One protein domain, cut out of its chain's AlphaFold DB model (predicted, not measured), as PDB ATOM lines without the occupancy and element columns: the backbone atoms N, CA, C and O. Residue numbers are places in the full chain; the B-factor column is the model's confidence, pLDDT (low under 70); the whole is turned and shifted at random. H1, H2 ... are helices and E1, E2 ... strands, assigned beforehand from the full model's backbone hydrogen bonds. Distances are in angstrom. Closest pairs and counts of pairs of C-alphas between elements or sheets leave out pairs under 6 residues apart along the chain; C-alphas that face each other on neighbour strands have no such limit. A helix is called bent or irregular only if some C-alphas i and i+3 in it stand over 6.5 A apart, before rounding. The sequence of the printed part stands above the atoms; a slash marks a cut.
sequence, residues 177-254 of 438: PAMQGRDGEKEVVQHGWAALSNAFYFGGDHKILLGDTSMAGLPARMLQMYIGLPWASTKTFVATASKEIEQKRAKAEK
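What this domain is: This is residues 177 to 254 of the 438 residues of an uncharacterized protein of Pseudoruegeria haliotis (UniProt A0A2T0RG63). A small hairpin of two strands, E1 and E2, sits beside a loose helical hairpin: E1 packs on the first residues of H2 and on H3, the long helix. H1 and the long loop of residues 201 to 214 make one end of the elongated outline, and the last residues of H3 make the other. The 78 printed residues hold two named strands, then three named helices; the sheet, E1 - E2, is antiparallel and the class is mostly helix. The whole is loose, with a radius of gyration of the C-alphas of 14.4 A and spans of 48 by 28 by 18 A.

Where its parts are: E1 is residues 177 to 180, from C-alpha 177 at (-16.539, -5.552, 41.502), and E2 is 187 to 191. H1 is 193 to 200. H2, 215 to 227, is 20.1 A long and irregular: C-alphas 216 and 219 are 8.6 A apart. H3, 232 to 254, is 33.0 A long and ends at C-alpha 254 at (-40.328, 3.719, 38.343).

How they stand to each other: E1 and E2 form a hairpin, with N 178 and O 189 at 2.8 A, within hydrogen-bond range. The closest C-alphas of E1 and H3 are Ala 178 and Thr 240, 6.3 A; of E1 and H2, Ala 178 and Ala 216, 6.2 A. H2 and H3, a helical hairpin, touch through residues 221 to 225 and 232 to 236 alone, closest at the C-alphas of Gln 224 and Ala 232, 6.0 A; they run opposite ways at a shallow tilt of 24 degrees. H1 is close to but not clearly touching H2, with the C-alphas of Leu 196 and Met 222 closest at 7.1 A; H1 and H3 are apart. Every O i to N i+4 pair is within hydrogen-bond range in H3, 7 of 9 in H2, and 1 of 4 in H1, where 4 of 5 O i to N i+3 pairs are.

The domain as a whole: The C-alphas farthest apart, Gly 204 and Glu 253, are 48.9 A apart. The printed part has no cut, and the link from H1 to H2 is long. pLDDT is under 70 at residues 183 to 184, 203 to 209 and 211 to 216.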
ATOM      1  N   PRO A 177     -15.316  -6.039  42.122       83.75
ATOM      2  CA  PRO A 177     -16.539  -5.552  41.502       83.75
ATOM      3  C   PRO A 177     -16.721  -4.046  41.724       83.75
ATOM      4  O   PRO A 177     -16.610  -3.524  42.844       83.75
ATOM      5  N   ALA A 178     -17.098  -3.334  40.669       82.38
ATOM      6  CA  ALA A 178     -17.412  -1.914  40.701       82.38
ATOM      7  C   ALA A 178     -18.685  -1.602  39.909       82.38
ATOM      8  O   ALA A 178     -18.960  -2.208  38.883       82.38
ATOM      9  N   MET A 179     -19.454  -0.617  40.379       78.31
ATOM     10  CA  MET A 179     -20.559  -0.052  39.602       78.31
ATOM     11  C   MET A 179     -19.997   1.014  38.663       78.31
ATOM     12  O   MET A 179     -19.496   2.038  39.138       78.31
ATOM     13  N   GLN A 180     -20.112   0.803  37.356       79.19
ATOM     14  CA  GLN A 180     -19.647   1.733  36.330       79.19
ATOM     15  C   GLN A 180     -20.788   2.074  35.367       79.19
ATOM     16  O   GLN A 180     -21.629   1.237  35.068       79.19
ATOM     17  N   GLY A 181     -20.843   3.323  34.902       75.19
ATOM     18  CA  GLY A 181     -21.867   3.797  33.967       75.19
ATOM     19  C   GLY A 181     -22.512   5.115  34.395       75.19
ATOM     20  O   GLY A 181     -22.193   5.678  35.447       75.19
ATOM     21  N   ARG A 182     -23.418   5.624  33.555       71.69
ATOM     22  CA  ARG A 182     -24.192   6.847  33.824       71.69
ATOM     23  C   ARG A 182     -25.308   6.571  34.833       71.69
ATOM     24  O   ARG A 182     -25.751   5.434  34.992       71.69
ATOM     25  N   ASP A 183     -25.772   7.604  35.531       65.56
ATOM     26  CA  ASP A 183     -26.850   7.457  36.512       65.56
ATOM     27  C   ASP A 183     -28.121   6.879  35.868       65.56
ATOM     28  O   ASP A 183     -28.630   7.398  34.879       65.56
ATOM     29  N   GLY A 184     -28.619   5.774  36.434       63.69
ATOM     30  CA  GLY A 184     -29.736   4.990  35.891       63.69
ATOM     31  C   GLY A 184     -29.314   3.772  35.057       63.69
ATOM     32  O   GLY A 184     -30.052   2.787  35.019       63.69
ATOM     33  N   GLU A 185     -28.103   3.764  34.501       70.25
ATOM     34  CA  GLU A 185     -27.558   2.713  33.620       70.25
ATOM     35  C   GLU A 185     -26.224   2.159  34.136       70.25
ATOM     36  O   GLU A 185     -25.394   1.685  33.370       70.25
ATOM     37  N   LYS A 186     -25.985   2.230  35.450       78.44
ATOM     38  CA  LYS A 186     -24.804   1.598  36.043       78.44
ATOM     39  C   LYS A 186     -24.916   0.082  35.929       78.44
ATOM     40  O   LYS A 186     -25.977  -0.476  36.219       78.44
ATOM     41  N   GLU A 187     -23.816  -0.540  35.544       79.69
ATOM     42  CA  GLU A 187     -23.632  -1.982  35.461       79.69
ATOM     43  C   GLU A 187     -22.477  -2.401  36.368       79.69
ATOM     44  O   GLU A 187     -21.603  -1.594  36.709       79.69
ATOM     45  N   VAL A 188     -22.496  -3.665  36.788       79.38
ATOM     46  CA  VAL A 188     -21.386  -4.245  37.539       79.38
ATOM     47  C   VAL A 188     -20.287  -4.624  36.557       79.38
ATOM     48  O   VAL A 188     -20.482  -5.478  35.697       79.38
ATOM     49  N   VAL A 189     -19.121  -4.010  36.724       83.25
ATOM     50  CA  VAL A 189     -17.887  -4.340  36.012       83.25
ATOM     51  C   VAL A 189     -16.929  -5.006  36.993       83.25
ATOM     52  O   VAL A 189     -16.777  -4.556  38.129       83.25
ATOM     53  N   GLN A 190     -16.296  -6.092  36.558       84.06
ATOM     54  CA  GLN A 190     -15.276  -6.800  37.329       84.06
ATOM     55  C   GLN A 190     -13.892  -6.332  36.884       84.06
ATOM     56  O   GLN A 190     -13.554  -6.409  35.704       84.06
ATOM     57  N   HIS A 191     -13.081  -5.856  37.824       83.88
ATOM     58  CA  HIS A 191     -11.692  -5.494  37.565       83.88
ATOM     59  C   HIS A 191     -10.773  -6.660  37.941       83.88
ATOM     60  O   HIS A 191     -10.602  -6.959  39.122       83.88
ATOM     61  N   GLY A 192     -10.207  -7.319  36.927       87.06
ATOM     62  CA  GLY A 192      -9.243  -8.413  37.080       87.06
ATOM     63  C   GLY A 192      -7.784  -7.953  37.007       87.06
ATOM     64  O   GLY A 192      -7.458  -6.788  37.260       87.06
ATOM     65  N   TRP A 193      -6.900  -8.868  36.610       91.75
ATOM     66  CA  TRP A 193      -5.451  -8.674  36.635       91.75
ATOM     67  C   TRP A 193      -4.948  -7.428  35.893       91.75
ATOM     68  O   TRP A 193      -4.074  -6.725  36.397       91.75
ATOM     69  N   ALA A 194      -5.520  -7.083  34.737       84.56
ATOM     70  CA  ALA A 194      -5.114  -5.898  33.975       84.56
ATOM     71  C   ALA A 194      -5.208  -4.592  34.795       84.56
ATOM     72  O   ALA A 194      -4.369  -3.697  34.656       84.56
ATOM     73  N   ALA A 195      -6.199  -4.495  35.688       83.62
ATOM     74  CA  ALA A 195      -6.345  -3.370  36.604       83.62
ATOM     75  C   ALA A 195      -5.432  -3.510  37.831       83.62
ATOM     76  O   ALA A 195      -4.795  -2.535  38.232       83.62
ATOM     77  N   LEU A 196      -5.356  -4.715  38.407       86.69
ATOM     78  CA  LEU A 196      -4.608  -4.987  39.640       86.69
ATOM     79  C   LEU A 196      -3.091  -4.881  39.450       86.69
ATOM     80  O   LEU A 196      -2.401  -4.282  40.271       86.69
ATOM     81  N   SER A 197      -2.586  -5.359  38.315       86.75
ATOM     82  CA  SER A 197      -1.165  -5.350  37.956       86.75
ATOM     83  C   SER A 197      -0.527  -3.957  37.936       86.75
ATOM     84  O   SER A 197       0.691  -3.824  38.019       86.75
ATOM     85  N   ASN A 198      -1.334  -2.895  37.877       79.06
ATOM     86  CA  ASN A 198      -0.853  -1.522  38.006       79.06
ATOM     87  C   ASN A 198      -0.218  -1.211  39.363       79.06
ATOM     88  O   ASN A 198       0.539  -0.252  39.453       79.06
ATOM     89  N   ALA A 199      -0.491  -1.996  40.405       78.69
ATOM     90  CA  ALA A 199       0.159  -1.822  41.700       78.69
ATOM     91  C   ALA A 199       1.657  -2.189  41.686       78.69
ATOM     92  O   ALA A 199       2.391  -1.745  42.564       78.69
ATOM     93  N   PHE A 200       2.125  -2.964  40.697       77.88
ATOM     94  CA  PHE A 200       3.528  -3.393  40.604       77.88
ATOM     95  C   PHE A 200       4.437  -2.391  39.887       77.88
ATOM     96  O   PHE A 200       5.647  -2.601  39.818       77.88
ATOM     97  N   TYR A 201       3.882  -1.306  39.345       77.25
ATOM     98  CA  TYR A 201       4.647  -0.307  38.610       77.25
ATOM     99  C   TYR A 201       4.309   1.106  39.070       77.25
ATOM    100  O   TYR A 201       3.197   1.589  38.865       77.25
ATOM    101  N   PHE A 202       5.322   1.784  39.610       71.50
ATOM    102  CA  PHE A 202       5.297   3.210  39.913       71.50
ATOM    103  C   PHE A 202       6.198   3.930  38.903       71.50
ATOM    104  O   PHE A 202       7.421   3.952  39.035       71.50
ATOM    105  N   GLY A 203       5.598   4.462  37.842       65.62
ATOM    106  CA  GLY A 203       6.279   5.311  36.866       65.62
ATOM    107  C   GLY A 203       6.446   6.759  37.348       65.62
ATOM    108  O   GLY A 203       6.098   7.114  38.470       65.62
ATOM    109  N   GLY A 204       6.998   7.612  36.482       60.41
ATOM    110  CA  GLY A 204       7.477   8.946  36.877       60.41
ATOM    111  C   GLY A 204       6.416  10.036  37.096       60.41
ATOM    112  O   GLY A 204       6.651  10.925  37.907       60.41
ATOM    113  N   ASP A 205       5.272  10.003  36.401       59.62
ATOM    114  CA  ASP A 205       4.214  11.025  36.529       59.62
ATOM    115  C   ASP A 205       2.867  10.361  36.828       59.62
ATOM    116  O   ASP A 205       2.288   9.707  35.958       59.62
ATOM    117  N   HIS A 206       2.423  10.399  38.088       62.12
ATOM    118  CA  HIS A 206       1.238   9.678  38.563       62.12
ATOM    119  C   HIS A 206       0.313  10.629  39.328       62.12
ATOM    120  O   HIS A 206       0.632  11.091  40.420       62.12
ATOM    121  N   LYS A 207      -0.886  10.879  38.782       61.72
ATOM    122  CA  LYS A 207      -1.965  11.593  39.497       61.72
ATOM    123  C   LYS A 207      -2.633  10.728  40.573       61.72
ATOM    124  O   LYS A 207      -3.358  11.247  41.417       61.72
ATOM    125  N   ILE A 208      -2.434   9.412  40.509       66.12
ATOM    126  CA  ILE A 208      -3.036   8.396  41.375       66.12
ATOM    127  C   ILE A 208      -1.931   7.396  41.721       66.12
ATOM    128  O   ILE A 208      -1.250   6.912  40.825       66.12
ATOM    129  N   LEU A 209      -1.743   7.098  43.010       66.19
ATOM    130  CA  LEU A 209      -0.666   6.213  43.478       66.19
ATOM    131  C   LEU A 209      -0.867   4.742  43.084       66.19
ATOM    132  O   LEU A 209       0.111   4.024  42.934       66.19
ATOM    133  N   LEU A 210      -2.114   4.285  42.948       71.81
ATOM    134  CA  LEU A 210      -2.447   2.894  42.642       71.81
ATOM    135  C   LEU A 210      -3.508   2.824  41.546       71.81
ATOM    136  O   LEU A 210      -4.631   3.290  41.741       71.81
ATOM    137  N   GLY A 211      -3.159   2.193  40.425       66.88
ATOM    138  CA  GLY A 211      -4.053   2.033  39.281       66.88
ATOM    139  C   GLY A 211      -4.052   3.221  38.315       66.88
ATOM    140  O   GLY A 211      -3.621   4.323  38.643       66.88
ATOM    141  N   ASP A 212      -4.595   2.990  37.120       64.75
ATOM    142  CA  ASP A 212      -4.674   4.000  36.054       64.75
ATOM    143  C   ASP A 212      -6.038   4.725  36.022       64.75
ATOM    144  O   ASP A 212      -6.265   5.626  35.215       64.75
ATOM    145  N   THR A 213      -6.985   4.338  36.886       63.69
ATOM    146  CA  THR A 213      -8.362   4.860  36.885       63.69
ATOM    147  C   THR A 213      -8.803   5.244  38.300       63.69
ATOM    148  O   THR A 213      -8.805   4.415  39.203       63.69
ATOM    149  N   SER A 214      -9.239   6.494  38.506       61.19
ATOM    150  CA  SER A 214      -9.781   6.971  39.799       61.19
ATOM    151  C   SER A 214     -11.250   6.605  40.027       61.19
ATOM    152  O   SER A 214     -11.816   6.902  41.082       61.19
ATOM    153  N   MET A 215     -11.894   5.984  39.039       64.75
ATOM    154  CA  MET A 215     -13.328   5.719  39.071       64.75
ATOM    155  C   MET A 215     -13.692   4.673  40.131       64.75
ATOM    156  O   MET A 215     -12.916   3.776  40.460       64.75
ATOM    157  N   ALA A 216     -14.895   4.821  40.693       64.44
ATOM    158  CA  ALA A 216     -15.498   3.901  41.662       64.44
ATOM    159  C   ALA A 216     -14.682   3.622  42.949       64.44
ATOM    160  O   ALA A 216     -14.993   2.681  43.682       64.44
ATOM    161  N   GLY A 217     -13.677   4.449  43.265       73.75
ATOM    162  CA  GLY A 217     -12.825   4.264  44.444       73.75
ATOM    163  C   GLY A 217     -11.876   3.065  44.333       73.75
ATOM    164  O   GLY A 217     -11.407   2.569  45.358       73.75
ATOM    165  N   LEU A 218     -11.600   2.605  43.108       78.38
ATOM    166  CA  LEU A 218     -10.731   1.463  42.830       78.38
ATOM    167  C   LEU A 218      -9.338   1.576  43.485       78.38
ATOM    168  O   LEU A 218      -8.946   0.606  44.132       78.38
ATOM    169  N   PRO A 219      -8.636   2.733  43.467       81.31
ATOM    170  CA  PRO A 219      -7.322   2.854  44.108       81.31
ATOM    171  C   PRO A 219      -7.340   2.541  45.608       81.31
ATOM    172  O   PRO A 219      -6.471   1.843  46.122       81.31
ATOM    173  N   ALA A 220      -8.368   3.019  46.320       81.94
ATOM    174  CA  ALA A 220      -8.510   2.775  47.752       81.94
ATOM    175  C   ALA A 220      -8.810   1.299  48.050       81.94
ATOM    176  O   ALA A 220      -8.309   0.759  49.030       81.94
ATOM    177  N   ARG A 221      -9.602   0.635  47.199       82.62
ATOM    178  CA  ARG A 221      -9.916  -0.795  47.338       82.62
ATOM    179  C   ARG A 221      -8.705  -1.672  47.035       82.62
ATOM    180  O   ARG A 221      -8.441  -2.596  47.792       82.62
ATOM    181  N   MET A 222      -7.942  -1.338  45.994       83.81
ATOM    182  CA  MET A 222      -6.671  -2.000  45.690       83.81
ATOM    183  C   MET A 222      -5.699  -1.871  46.864       83.81
ATOM    184  O   MET A 222      -5.142  -2.871  47.297       83.81
ATOM    185  N   LEU A 223      -5.552  -0.672  47.437       84.31
ATOM    186  CA  LEU A 223      -4.717  -0.469  48.623       84.31
ATOM    187  C   LEU A 223      -5.167  -1.348  49.795       84.31
ATOM    188  O   LEU A 223      -4.342  -1.995  50.432       84.31
ATOM    189  N   GLN A 224      -6.474  -1.384  50.073       84.75
ATOM    190  CA  GLN A 224      -7.025  -2.206  51.152       84.75
ATOM    191  C   GLN A 224      -6.763  -3.698  50.924       84.75
ATOM    192  O   GLN A 224      -6.403  -4.395  51.870       84.75
ATOM    193  N   MET A 225      -6.895  -4.161  49.680       83.75
ATOM    194  CA  MET A 225      -6.604  -5.536  49.278       83.75
ATOM    195  C   MET A 225      -5.117  -5.875  49.461       83.75
ATOM    196  O   MET A 225      -4.805  -6.856  50.124       83.75
ATOM    197  N   TYR A 226      -4.198  -5.045  48.951       82.31
ATOM    198  CA  TYR A 226      -2.753  -5.305  49.027       82.31
ATOM    199  C   TYR A 226      -2.165  -5.168  50.437       82.31
ATOM    200  O   TYR A 226      -1.210  -5.865  50.762       82.31
ATOM    201  N   ILE A 227      -2.729  -4.307  51.291       83.75
ATOM    202  CA  ILE A 227      -2.369  -4.254  52.720       83.75
ATOM    203  C   ILE A 227      -2.909  -5.485  53.472       83.75
ATOM    204  O   ILE A 227      -2.446  -5.786  54.571       83.75
ATOM    205  N   GLY A 228      -3.883  -6.201  52.902       81.19
ATOM    206  CA  GLY A 228      -4.552  -7.313  53.570       81.19
ATOM    207  C   GLY A 228      -5.474  -6.838  54.692       81.19
ATOM    208  O   GLY A 228      -5.530  -7.460  55.751       81.19
ATOM    209  N   LEU A 229      -6.171  -5.709  54.496       84.94
ATOM    210  CA  LEU A 229      -7.127  -5.221  55.487       84.94
ATOM    211  C   LEU A 229      -8.281  -6.227  55.647       84.94
ATOM    212  O   LEU A 229      -8.952  -6.525  54.653       84.94
ATOM    213  N   PRO A 230      -8.562  -6.694  56.881       84.00
ATOM    214  CA  PRO A 230      -9.643  -7.635  57.123       84.00
ATOM    215  C   PRO A 230     -10.975  -7.118  56.575       84.00
ATOM    216  O   PRO A 230     -11.314  -5.940  56.736       84.00
ATOM    217  N   TRP A 231     -11.738  -8.005  55.949       85.12
ATOM    218  CA  TRP A 231     -13.068  -7.772  55.384       85.12
ATOM    219  C   TRP A 231     -13.118  -6.766  54.226       85.12
ATOM    220  O   TRP A 231     -14.214  -6.389  53.801       85.12
ATOM    221  N   ALA A 232     -11.983  -6.318  53.681       84.94
ATOM    222  CA  ALA A 232     -11.958  -5.334  52.596       84.94
ATOM    223  C   ALA A 232     -12.668  -5.839  51.327       84.94
ATOM    224  O   ALA A 232     -13.528  -5.141  50.770       84.94
ATOM    225  N   SER A 233     -12.359  -7.068  50.904       82.44
ATOM    226  CA  SER A 233     -13.005  -7.712  49.757       82.44
ATOM    227  C   SER A 233     -14.487  -7.935  50.042       82.44
ATOM    228  O   SER A 233     -15.331  -7.415  49.312       82.44
ATOM    229  N   THR A 234     -14.834  -8.572  51.165       86.88
ATOM    230  CA  THR A 234     -16.231  -8.820  51.561       86.88
ATOM    231  C   THR A 234     -17.060  -7.533  51.592       86.88
ATOM    232  O   THR A 234     -18.145  -7.478  51.013       86.88
ATOM    233  N   LYS A 235     -16.538  -6.450  52.184       88.56
ATOM    234  CA  LYS A 235     -17.193  -5.133  52.199       88.56
ATOM    235  C   LYS A 235     -17.399  -4.581  50.790       88.56
ATOM    236  O   LYS A 235     -18.436  -3.973  50.523       88.56
ATOM    237  N   THR A 236     -16.431  -4.770  49.899       86.25
ATOM    238  CA  THR A 236     -16.527  -4.335  48.501       86.25
ATOM    239  C   THR A 236     -17.646  -5.077  47.770       86.25
ATOM    240  O   THR A 236     -18.487  -4.421  47.150       86.25
ATOM    241  N   PHE A 237     -17.723  -6.403  47.911       88.12
ATOM    242  CA  PHE A 237     -18.804  -7.216  47.342       88.12
ATOM    243  C   PHE A 237     -20.175  -6.816  47.905       88.12
ATOM    244  O   PHE A 237     -21.092  -6.541  47.130       88.12
ATOM    245  N   VAL A 238     -20.307  -6.663  49.230       90.62
ATOM    246  CA  VAL A 238     -21.564  -6.229  49.873       90.62
ATOM    247  C   VAL A 238     -21.998  -4.847  49.386       90.62
ATOM    248  O   VAL A 238     -23.163  -4.647  49.043       90.62
ATOM    249  N   ALA A 239     -21.078  -3.882  49.325       89.06
ATOM    250  CA  ALA A 239     -21.398  -2.524  48.898       89.06
ATOM    251  C   ALA A 239     -21.829  -2.465  47.425       89.06
ATOM    252  O   ALA A 239     -22.719  -1.684  47.081       89.06
ATOM    253  N   THR A 240     -21.209  -3.266  46.553       88.06
ATOM    254  CA  THR A 240     -21.603  -3.347  45.142       88.06
ATOM    255  C   THR A 240     -22.955  -4.048  44.990       88.06
ATOM    256  O   THR A 240     -23.837  -3.494  44.335       88.06
ATOM    257  N   ALA A 241     -23.175  -5.171  45.678       89.50
ATOM    258  CA  ALA A 241     -24.455  -5.882  45.672       89.50
ATOM    259  C   ALA A 241     -25.614  -5.013  46.196       89.50
ATOM    260  O   ALA A 241     -26.673  -4.958  45.573       89.50
ATOM    261  N   SER A 242     -25.411  -4.268  47.292       90.56
ATOM    262  CA  SER A 242     -26.424  -3.344  47.836       90.56
ATOM    263  C   SER A 242     -26.828  -2.291  46.808       90.56
ATOM    264  O   SER A 242     -28.015  -2.087  46.561       90.56
ATOM    265  N   LYS A 243     -25.846  -1.667  46.144       88.38
ATOM    266  CA  LYS A 243     -26.100  -0.660  45.104       88.38
ATOM    267  C   LYS A 243     -26.836  -1.243  43.901       88.38
ATOM    268  O   LYS A 243     -27.723  -0.589  43.357       88.38
ATOM    269  N   GLU A 244     -26.485  -2.457  43.483       88.69
ATOM    270  CA  GLU A 244     -27.170  -3.130  42.380       88.69
ATOM    271  C   GLU A 244     -28.637  -3.432  42.731       88.69
ATOM    272  O   GLU A 244     -29.537  -3.169  41.928       88.69
ATOM    273  N   ILE A 245     -28.899  -3.930  43.944       89.81
ATOM    274  CA  ILE A 245     -30.258  -4.196  44.438       89.81
ATOM    275  C   ILE A 245     -31.069  -2.897  44.518       89.81
ATOM    276  O   ILE A 245     -32.200  -2.854  44.030       89.81
ATOM    277  N   GLU A 246     -30.499  -1.830  45.081       90.19
ATOM    278  CA  GLU A 246     -31.138  -0.511  45.162       90.19
ATOM    279  C   GLU A 246     -31.488   0.036  43.774       90.19
ATOM    280  O   GLU A 246     -32.604   0.510  43.557       90.19
ATOM    281  N   GLN A 247     -30.582  -0.089  42.801       87.06
ATOM    282  CA  GLN A 247     -30.840   0.345  41.430       87.06
ATOM    283  C   GLN A 247     -31.947  -0.484  40.767       87.06
ATOM    284  O   GLN A 247     -32.819   0.087  40.108       87.06
ATOM    285  N   LYS A 248     -31.947  -1.814  40.941       87.44
ATOM    286  CA  LYS A 248     -33.013  -2.690  40.425       87.44
ATOM    287  C   LYS A 248     -34.365  -2.336  41.037       87.44
ATOM    288  O   LYS A 248     -35.351  -2.229  40.310       87.44
ATOM    289  N   ARG A 249     -34.404  -2.077  42.346       89.56
ATOM    290  CA  ARG A 249     -35.612  -1.641  43.052       89.56
ATOM    291  C   ARG A 249     -36.112  -0.294  42.533       89.56
ATOM    292  O   ARG A 249     -37.275  -0.195  42.159       89.56
ATOM    293  N   ALA A 250     -35.237   0.704  42.419       87.62
ATOM    294  CA  ALA A 250     -35.602   2.020  41.897       87.62
ATOM    295  C   ALA A 250     -36.111   1.952  40.444       87.62
ATOM    296  O   ALA A 250     -37.033   2.680  40.072       87.62
ATOM    297  N   LYS A 251     -35.542   1.068  39.612       86.94
ATOM    298  CA  LYS A 251     -36.044   0.804  38.253       86.94
ATOM    299  C   LYS A 251     -37.439   0.173  38.276       86.94
ATOM    300  O   LYS A 251     -38.308   0.632  37.539       86.94
ATOM    301  N   ALA A 252     -37.662  -0.834  39.120       86.81
ATOM    302  CA  ALA A 252     -38.958  -1.499  39.250       86.81
ATOM    303  C   ALA A 252     -40.050  -0.551  39.775       86.81
ATOM    304  O   ALA A 252     -41.145  -0.515  39.222       86.81
ATOM    305  N   GLU A 253     -39.739   0.269  40.783       88.50
ATOM    306  CA  GLU A 253     -40.656   1.282  41.320       88.50
ATOM    307  C   GLU A 253     -41.033   2.316  40.250       88.50
ATOM    308  O   GLU A 253     -42.214   2.601  40.059       88.50
ATOM    309  N   LYS A 254     -40.059   2.813  39.473       87.88
ATOM    310  CA  LYS A 254     -40.328   3.719  38.343       87.88
ATOM    311  C   LYS A 254     -41.186   3.074  37.254       87.88
ATOM    312  O   LYS A 254     -42.053   3.741  36.696       87.88
TER     313      LYS A 254